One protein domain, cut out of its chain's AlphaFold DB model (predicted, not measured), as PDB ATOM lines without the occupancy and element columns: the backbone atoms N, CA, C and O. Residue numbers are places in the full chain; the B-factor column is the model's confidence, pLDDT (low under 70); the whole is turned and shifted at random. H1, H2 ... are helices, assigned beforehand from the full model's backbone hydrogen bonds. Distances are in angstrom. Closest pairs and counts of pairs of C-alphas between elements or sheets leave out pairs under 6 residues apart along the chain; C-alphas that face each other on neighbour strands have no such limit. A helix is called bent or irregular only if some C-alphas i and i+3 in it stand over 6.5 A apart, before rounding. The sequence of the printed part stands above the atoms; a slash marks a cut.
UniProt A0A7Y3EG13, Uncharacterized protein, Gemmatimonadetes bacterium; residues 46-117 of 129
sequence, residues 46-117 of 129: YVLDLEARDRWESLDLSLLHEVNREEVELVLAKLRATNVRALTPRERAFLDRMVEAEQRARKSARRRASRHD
ATOM      1  N   TYR A  46     -52.231  28.066 -54.368       87.12
ATOM      2  CA  TYR A  46     -52.800  29.104 -55.220       87.12
ATOM      3  C   TYR A  46     -53.536  30.193 -54.425       87.12
ATOM      4  O   TYR A  46     -53.359  31.373 -54.701       87.12
ATOM      5  N   VAL A  47     -54.332  29.811 -53.417       87.56
ATOM      6  CA  VAL A  47     -55.032  30.772 -52.548       87.56
ATOM      7  C   VAL A  47     -54.034  31.583 -51.725       87.56
ATOM      8  O   VAL A  47     -54.207  32.786 -51.574       87.56
ATOM      9  N   LEU A  48     -52.962  30.952 -51.240       89.00
ATOM     10  CA  LEU A  48     -51.891  31.658 -50.532       89.00
ATOM     11  C   LEU A  48     -51.163  32.660 -51.438       89.00
ATOM     12  O   LEU A  48     -50.882  33.774 -51.003       89.00
ATOM     13  N   ASP A  49     -50.891  32.283 -52.689       90.50
ATOM     14  CA  ASP A  49     -50.295  33.181 -53.680       90.50
ATOM     15  C   ASP A  49     -51.238  34.367 -53.971       90.50
ATOM     16  O   ASP A  49     -50.793  35.513 -54.003       90.50
ATOM     17  N   LEU A  50     -52.547  34.126 -54.112       91.19
ATOM     18  CA  LEU A  50     -53.535  35.188 -54.322       91.19
ATOM     19  C   LEU A  50     -53.602  36.153 -53.127       91.19
ATOM     20  O   LEU A  50     -53.495  37.359 -53.306       91.19
ATOM     21  N   GLU A  51     -53.670  35.631 -51.900       91.50
ATOM     22  CA  GLU A  51     -53.659  36.452 -50.681       91.50
ATOM     23  C   GLU A  51     -52.352  37.236 -50.509       91.50
ATOM     24  O   GLU A  51     -52.351  38.356 -49.996       91.50
ATOM     25  N   ALA A  52     -51.211  36.664 -50.902       91.94
ATOM     26  CA  ALA A  52     -49.940  37.378 -50.886       91.94
ATOM     27  C   ALA A  52     -49.947  38.538 -51.886       91.94
ATOM     28  O   ALA A  52     -49.587  39.657 -51.521       91.94
ATOM     29  N   ARG A  53     -50.426  38.285 -53.107       93.56
ATOM     30  CA  ARG A  53     -50.571  39.305 -54.143       93.56
ATOM     31  C   ARG A  53     -51.481  40.444 -53.691       93.56
ATOM     32  O   ARG A  53     -51.051  41.589 -53.758       93.56
ATOM     33  N   ASP A  54     -52.673  40.132 -53.191       93.38
ATOM     34  CA  ASP A  54     -53.638  41.140 -52.743       93.38
ATOM     35  C   ASP A  54     -53.049  42.018 -51.633       93.38
ATOM     36  O   ASP A  54     -53.153  43.244 -51.673       93.38
ATOM     37  N   ARG A  55     -52.348  41.407 -50.664       93.56
ATOM     38  CA  ARG A  55     -51.662  42.155 -49.599       93.56
ATOM     39  C   ARG A  55     -50.614  43.111 -50.157       93.56
ATOM     40  O   ARG A  55     -50.577  44.264 -49.734       93.56
ATOM     41  N   TRP A  56     -49.772  42.665 -51.086       95.06
ATOM     42  CA  TRP A  56     -48.722  43.513 -51.650       95.06
ATOM     43  C   TRP A  56     -49.277  44.599 -52.580       95.06
ATOM     44  O   TRP A  56     -48.774  45.717 -52.563       95.06
ATOM     45  N   GLU A  57     -50.329  44.315 -53.353       92.81
ATOM     46  CA  GLU A  57     -50.983  45.318 -54.205       92.81
ATOM     47  C   GLU A  57     -51.733  46.387 -53.392       92.81
ATOM     48  O   GLU A  57     -51.878  47.511 -53.865       92.81
ATOM     49  N   SER A  58     -52.161  46.067 -52.166       93.06
ATOM     50  CA  SER A  58     -52.846  47.002 -51.259       93.06
ATOM     51  C   SER A  58     -51.929  47.975 -50.502       93.06
ATOM     52  O   SER A  58     -52.418  48.762 -49.691       93.06
ATOM     53  N   LEU A  59     -50.613  47.922 -50.737       91.81
ATOM     54  CA  LEU A  59     -49.638  48.793 -50.082       91.81
ATOM     55  C   LEU A  59     -49.909  50.273 -50.375       91.81
ATOM     56  O   LEU A  59     -49.914  50.704 -51.528       91.81
ATOM     57  N   ASP A  60     -50.037  51.071 -49.316       91.12
ATOM     58  CA  ASP A  60     -50.065  52.526 -49.430       91.12
ATOM     59  C   ASP A  60     -48.637  53.080 -49.550       91.12
ATOM     60  O   ASP A  60     -47.925  53.305 -48.566       91.12
ATOM     61  N   LEU A  61     -48.220  53.311 -50.795       90.56
ATOM     62  CA  LEU A  61     -46.901  53.840 -51.140       90.56
ATOM     63  C   LEU A  61     -46.646  55.250 -50.587       90.56
ATOM     64  O   LEU A  61     -45.486  55.651 -50.451       90.56
ATOM     65  N   SER A  62     -47.697  56.004 -50.243       89.06
ATOM     66  CA  SER A  62     -47.561  57.355 -49.687       89.06
ATOM     67  C   SER A  62     -46.915  57.355 -48.299       89.06
ATOM     68  O   SER A  62     -46.243  58.316 -47.925       89.06
ATOM     69  N   LEU A  63     -47.063  56.251 -47.560       88.56
ATOM     70  CA  LEU A  63     -46.514  56.061 -46.218       88.56
ATOM     71  C   LEU A  63     -45.082  55.508 -46.225       88.56
ATOM     72  O   LEU A  63     -44.443  55.444 -45.170       88.56
ATOM     73  N   LEU A  64     -44.580  55.095 -47.390       89.56
ATOM     74  CA  LEU A  64     -43.220  54.599 -47.566       89.56
ATOM     75  C   LEU A  64     -42.261  55.740 -47.921       89.56
ATOM     76  O   LEU A  64     -42.632  56.734 -48.541       89.56
ATOM     77  N   HIS A  65     -40.998  55.571 -47.527       89.25
ATOM     78  CA  HIS A  65     -39.913  56.470 -47.917       89.25
ATOM     79  C   HIS A  65     -39.653  56.372 -49.426       89.25
ATOM     80  O   HIS A  65     -39.698  55.268 -49.962       89.25
ATOM     81  N   GLU A  66     -39.306  57.485 -50.080       87.25
ATOM     82  CA  GLU A  66     -39.165  57.586 -51.546       87.25
ATOM     83  C   GLU A  66     -38.298  56.469 -52.152       87.25
ATOM     84  O   GLU A  66     -38.754  55.711 -52.997       87.25
ATOM     85  N   VAL A  67     -37.096  56.256 -51.606       85.62
ATOM     86  CA  VAL A  67     -36.192  55.170 -52.040       85.62
ATOM     87  C   VAL A  67     -36.852  53.783 -52.004       85.62
ATOM     88  O   VAL A  67     -36.633  52.961 -52.883       85.62
ATOM     89  N   ASN A  68     -37.677  53.501 -50.993       90.25
ATOM     90  CA  ASN A  68     -38.376  52.218 -50.914       90.25
ATOM     91  C   ASN A  68     -39.594  52.181 -51.838       90.25
ATOM     92  O   ASN A  68     -39.973  51.099 -52.275       90.25
ATOM     93  N   ARG A  69     -40.223  53.329 -52.108       91.88
ATOM     94  CA  ARG A  69     -41.366  53.425 -53.017       91.88
ATOM     95  C   ARG A  69     -40.965  52.995 -54.421       91.88
ATOM     96  O   ARG A  69     -41.610  52.099 -54.952       91.88
ATOM     97  N   GLU A  70     -39.897  53.566 -54.967       91.56
ATOM     98  CA  GLU A  70     -39.407  53.236 -56.313       91.56
ATOM     99  C   GLU A  70     -39.118  51.732 -56.450       91.56
ATOM    100  O   GLU A  70     -39.588  51.068 -57.374       91.56
ATOM    101  N   GLU A  71     -38.425  51.151 -55.469       92.81
ATOM    102  CA  GLU A  71     -38.120  49.718 -55.447       92.81
ATOM    103  C   GLU A  71     -39.385  48.848 -55.342       92.81
ATOM    104  O   GLU A  71     -39.521  47.836 -56.034       92.81
ATOM    105  N   VAL A  72     -40.352  49.235 -54.502       93.88
ATOM    106  CA  VAL A  72     -41.641  48.533 -54.408       93.88
ATOM    107  C   VAL A  72     -42.403  48.622 -55.725       93.88
ATOM    108  O   VAL A  72     -42.961  47.617 -56.158       93.88
ATOM    109  N   GLU A  73     -42.403  49.772 -56.393       94.44
ATOM    110  CA  GLU A  73     -43.051  49.948 -57.692       94.44
ATOM    111  C   GLU A  73     -42.444  49.037 -58.761       94.44
ATOM    112  O   GLU A  73     -43.192  48.373 -59.480       94.44
ATOM    113  N   LEU A  74     -41.114  48.920 -58.817       93.50
ATOM    114  CA  LEU A  74     -40.426  48.010 -59.738       93.50
ATOM    115  C   LEU A  74     -40.804  46.546 -59.483       93.50
ATOM    116  O   LEU A  74     -41.143  45.803 -60.411       93.50
ATOM    117  N   VAL A  75     -40.797  46.124 -58.216       94.38
ATOM    118  CA  VAL A  75     -41.147  44.746 -57.846       94.38
ATOM    119  C   VAL A  75     -42.638  44.471 -58.088       94.38
ATOM    120  O   VAL A  75     -42.993  43.395 -58.577       94.38
ATOM    121  N   LEU A  76     -43.524  45.435 -57.820       93.69
ATOM    122  CA  LEU A  76     -44.955  45.320 -58.113       93.69
ATOM    123  C   LEU A  76     -45.233  45.316 -59.619       93.69
ATOM    124  O   LEU A  76     -46.109  44.582 -60.069       93.69
ATOM    125  N   ALA A  77     -44.491  46.082 -60.421       93.62
ATOM    126  CA  ALA A  77     -44.592  46.041 -61.877       93.62
ATOM    127  C   ALA A  77     -44.225  44.648 -62.407       93.62
ATOM    128  O   ALA A  77     -44.966  44.070 -63.205       93.62
ATOM    129  N   LYS A  78     -43.144  44.054 -61.884       93.25
ATOM    130  CA  LYS A  78     -42.765  42.668 -62.186       93.25
ATOM    131  C   LYS A  78     -43.853  41.675 -61.773       93.25
ATOM    132  O   LYS A  78     -44.184  40.787 -62.557       93.25
ATOM    133  N   LEU A  79     -44.434  41.832 -60.583       92.81
ATOM    134  CA  LEU A  79     -45.536  40.992 -60.101       92.81
ATOM    135  C   LEU A  79     -46.762  41.067 -61.025       92.81
ATOM    136  O   LEU A  79     -47.308  40.023 -61.378       92.81
ATOM    137  N   ARG A  80     -47.162  42.275 -61.449       91.12
ATOM    138  CA  ARG A  80     -48.300  42.501 -62.361       91.12
ATOM    139  C   ARG A  80     -48.061  41.928 -63.757       91.12
ATOM    140  O   ARG A  80     -48.990  41.400 -64.357       91.12
ATOM    141  N   ALA A  81     -46.833  42.023 -64.263       91.88
ATOM    142  CA  ALA A  81     -46.456  41.468 -65.562       91.88
ATOM    143  C   ALA A  81     -46.358  39.933 -65.554       91.88
ATOM    144  O   ALA A  81     -46.400  39.304 -66.610       91.88
ATOM    145  N   THR A  82     -46.192  39.323 -64.377       89.25
ATOM    146  CA  THR A  82     -45.947  37.884 -64.233       89.25
ATOM    147  C   THR A  82     -46.898  37.256 -63.206       89.25
ATOM    148  O   THR A  82     -48.113  37.265 -63.389       89.25
ATOM    149  N   ASN A  83     -46.363  36.639 -62.153       87.81
ATOM    150  CA  ASN A  83     -47.107  36.058 -61.045       87.81
ATOM    151  C   ASN A  83     -46.228  36.017 -59.782       87.81
ATOM    152  O   ASN A  83     -45.017  36.233 -59.832       87.81
ATOM    153  N   VAL A  84     -46.826  35.668 -58.641       88.12
ATOM    154  CA  VAL A  84     -46.118  35.547 -57.350       88.12
ATOM    155  C   VAL A  84     -44.940  34.573 -57.416       88.12
ATOM    156  O   VAL A  84     -43.918  34.780 -56.761       88.12
ATOM    157  N   ARG A  85     -45.038  33.522 -58.237       87.19
ATOM    158  CA  ARG A  85     -43.995  32.499 -58.364       87.19
ATOM    159  C   ARG A  85     -42.750  32.992 -59.099       87.19
ATOM    160  O   ARG A  85     -41.668  32.492 -58.807       87.19
ATOM    161  N   ALA A  86     -42.890  33.975 -59.985       89.25
ATOM    162  CA  ALA A  86     -41.789  34.600 -60.713       89.25
ATOM    163  C   ALA A  86     -40.957  35.561 -59.842       89.25
ATOM    164  O   ALA A  86     -39.828  35.904 -60.202       89.25
ATOM    165  N   LEU A  87     -41.486  35.973 -58.684       91.94
ATOM    166  CA  LEU A  87     -40.709  36.696 -57.684       91.94
ATOM    167  C   LEU A  87     -39.739  35.752 -56.979       91.94
ATOM    168  O   LEU A  87     -40.112  34.664 -56.519       91.94
ATOM    169  N   THR A  88     -38.507  36.215 -56.822       94.19
ATOM    170  CA  THR A  88     -37.490  35.564 -56.002       94.19
ATOM    171  C   THR A  88     -37.899  35.578 -54.524       94.19
ATOM    172  O   THR A  88     -38.626  36.475 -54.084       94.19
ATOM    173  N   PRO A  89     -37.398  34.640 -53.701       92.56
ATOM    174  CA  PRO A  89     -37.654  34.655 -52.260       92.56
ATOM    175  C   PRO A  89     -37.261  35.980 -51.590       92.56
ATOM    176  O   PRO A  89     -37.927  36.430 -50.660       92.56
ATOM    177  N   ARG A  90     -36.205  36.637 -52.094       92.62
ATOM    178  CA  ARG A  90     -35.735  37.934 -51.595       92.62
ATOM    179  C   ARG A  90     -36.728  39.060 -51.883       92.62
ATOM    180  O   ARG A  90     -36.969  39.868 -50.991       92.62
ATOM    181  N   GLU A  91     -37.294  39.107 -53.088       93.31
ATOM    182  CA  GLU A  91     -38.310  40.098 -53.472       93.31
ATOM    183  C   GLU A  91     -39.593  39.921 -52.651       93.31
ATOM    184  O   GLU A  91     -40.122  40.897 -52.129       93.31
ATOM    185  N   ARG A  92     -40.045  38.677 -52.438       94.19
ATOM    186  CA  ARG A  92     -41.212  38.398 -51.578       94.19
ATOM    187  C   ARG A  92     -40.972  38.863 -50.143       94.19
ATOM    188  O   ARG A  92     -41.768  39.617 -49.597       94.19
ATOM    189  N   ALA A  93     -39.821  38.500 -49.573       93.94
ATOM    190  CA  ALA A  93     -39.443  38.935 -48.233       93.94
ATOM    191  C   ALA A  93     -39.290  40.462 -48.128       93.94
ATOM    192  O   ALA A  93     -39.501  41.031 -47.059       93.94
ATOM    193  N   PHE A  94     -38.885  41.138 -49.207       94.31
ATOM    194  CA  PHE A  94     -38.855  42.597 -49.263       94.31
ATOM    195  C   PHE A  94     -40.266  43.188 -49.193       94.31
ATOM    196  O   PHE A  94     -40.508  44.012 -48.313       94.31
ATOM    197  N   LEU A  95     -41.199  42.719 -50.027       94.38
ATOM    198  CA  LEU A  95     -42.591  43.174 -49.999       94.38
ATOM    199  C   LEU A  95     -43.257  42.911 -48.643       94.38
ATOM    200  O   LEU A  95     -43.920  43.795 -48.108       94.38
ATOM    201  N   ASP A  96     -43.014  41.748 -48.034       94.69
ATOM    202  CA  ASP A  96     -43.532  41.433 -46.698       94.69
ATOM    203  C   ASP A  96     -43.033  42.432 -45.637       94.69
ATOM    204  O   ASP A  96     -43.820  42.931 -44.829       94.69
ATOM    205  N   ARG A  97     -41.748  42.818 -45.675       93.69
ATOM    206  CA  ARG A  97     -41.211  43.862 -44.782       93.69
ATOM    207  C   ARG A  97     -41.825  45.236 -45.045       93.69
ATOM    208  O   ARG A  97     -41.975  46.013 -44.101       93.69
ATOM    209  N   MET A  98     -42.161  45.554 -46.293       93.25
ATOM    210  CA  MET A  98     -42.814  46.821 -46.636       93.25
ATOM    211  C   MET A  98     -44.253  46.871 -46.126       93.25
ATOM    212  O   MET A  98     -44.654  47.900 -45.590       93.25
ATOM    213  N   VAL A  99     -44.984  45.752 -46.170       93.81
ATOM    214  CA  VAL A  99     -46.316  45.635 -45.546       93.81
ATOM    215  C   VAL A  99     -46.230  45.891 -44.044       93.81
ATOM    216  O   VAL A  99     -47.007  46.668 -43.492       93.81
ATOM    217  N   GLU A 100     -45.250  45.305 -43.358       92.50
ATOM    218  CA  GLU A 100     -45.064  45.586 -41.933       92.50
ATOM    219  C   GLU A 100     -44.699  47.053 -41.659       92.50
ATOM    220  O   GLU A 100     -45.158  47.631 -40.668       92.50
ATOM    221  N   ALA A 101     -43.864  47.661 -42.503       91.06
ATOM    222  CA  ALA A 101     -43.470  49.059 -42.363       91.06
ATOM    223  C   ALA A 101     -44.666  50.009 -42.552       91.06
ATOM    224  O   ALA A 101     -44.871  50.894 -41.718       91.06
ATOM    225  N   GLU A 102     -45.487  49.780 -43.578       93.25
ATOM    226  CA  GLU A 102     -46.711  50.538 -43.871       93.25
ATOM    227  C   GLU A 102     -47.708  50.447 -42.708       93.25
ATOM    228  O   GLU A 102     -48.149  51.471 -42.178       93.25
ATOM    229  N   GLN A 103     -47.952  49.245 -42.182       92.69
ATOM    230  CA  GLN A 103     -48.813  49.053 -41.013       92.69
ATOM    231  C   GLN A 103     -48.308  49.800 -39.767       92.69
ATOM    232  O   GLN A 103     -49.099  50.392 -39.020       92.69
ATOM    233  N   ARG A 104     -46.990  49.803 -39.520       90.69
ATOM    234  CA  ARG A 104     -46.385  50.553 -38.402       90.69
ATOM    235  C   ARG A 104     -46.527  52.061 -38.595       90.69
ATOM    236  O   ARG A 104     -46.865  52.758 -37.630       90.69
ATOM    237  N   ALA A 105     -46.308  52.558 -39.812       90.69
ATOM    238  CA  ALA A 105     -46.480  53.967 -40.152       90.69
ATOM    239  C   ALA A 105     -47.939  54.399 -39.936       90.69
ATOM    240  O   ALA A 105     -48.209  55.344 -39.188       90.69
ATOM    241  N   ARG A 106     -48.892  53.621 -40.458       92.56
ATOM    242  CA  ARG A 106     -50.333  53.859 -40.317       92.56
ATOM    243  C   ARG A 106     -50.794  53.854 -38.860       92.56
ATOM    244  O   ARG A 106     -51.531  54.741 -38.425       92.56
ATOM    245  N   LYS A 107     -50.326  52.890 -38.060       93.06
ATOM    246  CA  LYS A 107     -50.619  52.830 -36.617       93.06
ATOM    247  C   LYS A 107     -50.081  54.054 -35.873       93.06
ATOM    248  O   LYS A 107     -50.747  54.562 -34.970       93.06
ATOM    249  N   SER A 108     -48.895  54.528 -36.244       90.12
ATOM    250  CA  SER A 108     -48.277  55.715 -35.644       90.12
ATOM    251  C   SER A 108     -49.044  56.990 -36.001       90.12
ATOM    252  O   SER A 108     -49.329  57.792 -35.112       90.12
ATOM    253  N   ALA A 109     -49.475  57.131 -37.259       88.62
ATOM    254  CA  ALA A 109     -50.328  58.234 -37.701       88.62
ATOM    255  C   ALA A 109     -51.661  58.266 -36.934       88.62
ATOM    256  O   ALA A 109     -52.037  59.303 -36.386       88.62
ATOM    257  N   ARG A 110     -52.323  57.109 -36.782       90.12
ATOM    258  CA  ARG A 110     -53.574  56.994 -36.015       90.12
ATOM    259  C   ARG A 110     -53.410  57.406 -34.550       90.12
ATOM    260  O   ARG A 110     -54.257  58.115 -34.021       90.12
ATOM    261  N   ARG A 111     -52.317  56.987 -33.899       90.00
ATOM    262  CA  ARG A 111     -52.003  57.379 -32.510       90.00
ATOM    263  C   ARG A 111     -51.764  58.880 -32.363       90.00
ATOM    264  O   ARG A 111     -52.094  59.452 -31.329       90.00
ATOM    265  N   ARG A 112     -51.158  59.515 -33.369       85.94
ATOM    266  CA  ARG A 112     -50.934  60.964 -33.368       85.94
ATOM    267  C   ARG A 112     -52.251  61.725 -33.506       85.94
ATOM    268  O   ARG A 112     -52.442  62.689 -32.776       85.94
ATOM    269  N   ALA A 113     -53.144  61.258 -34.378       85.88
ATOM    270  CA  ALA A 113     -54.473  61.839 -34.550       85.88
ATOM    271  C   ALA A 113     -55.300  61.769 -33.257       85.88
ATOM    272  O   ALA A 113     -55.807  62.789 -32.809       85.88
ATOM    273  N   SER A 114     -55.348  60.608 -32.589       83.75
ATOM    274  CA  SER A 114     -56.105  60.468 -31.335       83.75
ATOM    275  C   SER A 114     -55.570  61.347 -30.202       83.75
ATOM    276  O   SER A 114     -56.342  61.858 -29.407       83.75
ATOM    277  N   ARG A 115     -54.250  61.571 -30.135       78.75
ATOM    278  CA  ARG A 115     -53.649  62.437 -29.106       78.75
ATOM    279  C   ARG A 115     -53.998  63.918 -29.290       78.75
ATOM    280  O   ARG A 115     -53.817  64.693 -28.357       78.75
ATOM    281  N   HIS A 116     -54.415  64.325 -30.487       69.19
ATOM    282  CA  HIS A 116     -54.780  65.709 -30.767       69.19
ATOM    283  C   HIS A 116     -56.208  66.041 -30.306       69.19
ATOM    284  O   HIS A 116     -56.440  67.167 -29.879       69.19
ATOM    285  N   ASP A 117     -57.120  65.061 -30.315       65.88
ATOM    286  CA  ASP A 117     -58.500  65.223 -29.822       65.88
ATOM    287  C   ASP A 117     -58.589  65.303 -28.288       65.88
ATOM    288  O   ASP A 117     -59.483  65.956 -27.758       65.88
TER     289      ASP A 117
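This is residues 46 to 117 of the 129 residues of an uncharacterized protein of Gemmatimonadetes bacterium (UniProt A0A7Y3EG13). One long helix, H3, makes the longest axis of this domain, and the two shorter helices H1 and H2 gather round its first half, H1 reaching it with its last turns while its first residues point away. The last residues of H3, 110 to 117, stick out alone as an arm, well clear of the body that the other parts make. The printed part has 72 residues, with three named helices in the order H1, H2, H3 along the chain and no named strand, and its class is all helix. It is only just loose, close to compact, with a radius of gyration of the C-alphas of 13.8 A, and its outline is elongated, the C-alphas spanning 46 by 28 by 17 A.

The longest helix is H3, residues 89 to 117, which is 43.3 A from first to last C-alpha; it begins with C-alpha 89 at (-37.654, 34.655, -52.260) and ends with C-alpha 117 at (-58.500, 65.223, -29.822). H2 has residues 66 to 81 and measures 22.6 A from first to last C-alpha. H1 has residues 46 to 57 and measures 16.3 A, with C-alpha 46 at (-52.800, 29.104, -55.220). Between H1 and H2 lie residues 58 to 65, of which 61 to 63 are a short helical run without a name. Between H2 and H3 lie residues 82 to 88, of which 84 to 86 are another such run. None of the three helices is bent or irregular.

H3 touches H1, and it does so with residues 95 to 99 alone. On the side of H1 residues 55 to 56 alone take part, and the closest C-alphas are those of Trp 56 and Leu 95, 6.4 A apart. H1 and H3 run the same way at a steep tilt of 51 degrees, and their centres are 18.2 A apart. H2 and H3 are close but not clearly touching, with 2 pairs of C-alphas within 8 A. The closest C-alphas of these two are those of Val 75 and Glu 91, 7.0 A apart. H2 and H3 run opposite ways at a steep tilt of 52 degrees. H1 and H2 only just touch, with 3 pairs of C-alphas within 8 A, and they form a helical hairpin. H1 touches H2 with residues 53 to 57 alone, and H2 touches H1 with residues 76 to 79 alone; the closest C-alphas of the two are those of Glu 57 and Leu 76, 7.2 A apart. The two run opposite ways at a tilt of 37 degrees, only just steep. In H1 every backbone O i to N i+4 pair is within hydrogen-bond range, while in H2 11 of 12 such pairs are, and in H3 24 of 25.

The two C-alphas farthest apart are those of Ala 86 and Asp 117, 46.6 A. The first and last printed C-alphas, those of Tyr 46 and Asp 117, are 44.5 A apart. Residues 110 to 117 of H3 stand free; without them the body has 64 residues, spans 34 by 23 by 17 A and has a radius of gyration of 11.5 A. The printed part has no cut, and it runs from residue 46 to residue 117 of a chain of 129 residues. The links from H1 to H2, with 8 residues, and from H2 to H3, with 7 residues, are both short. The mean pLDDT of the printed part is 90.5, and the model's confidence is low, under 70, at residues 116 to 117.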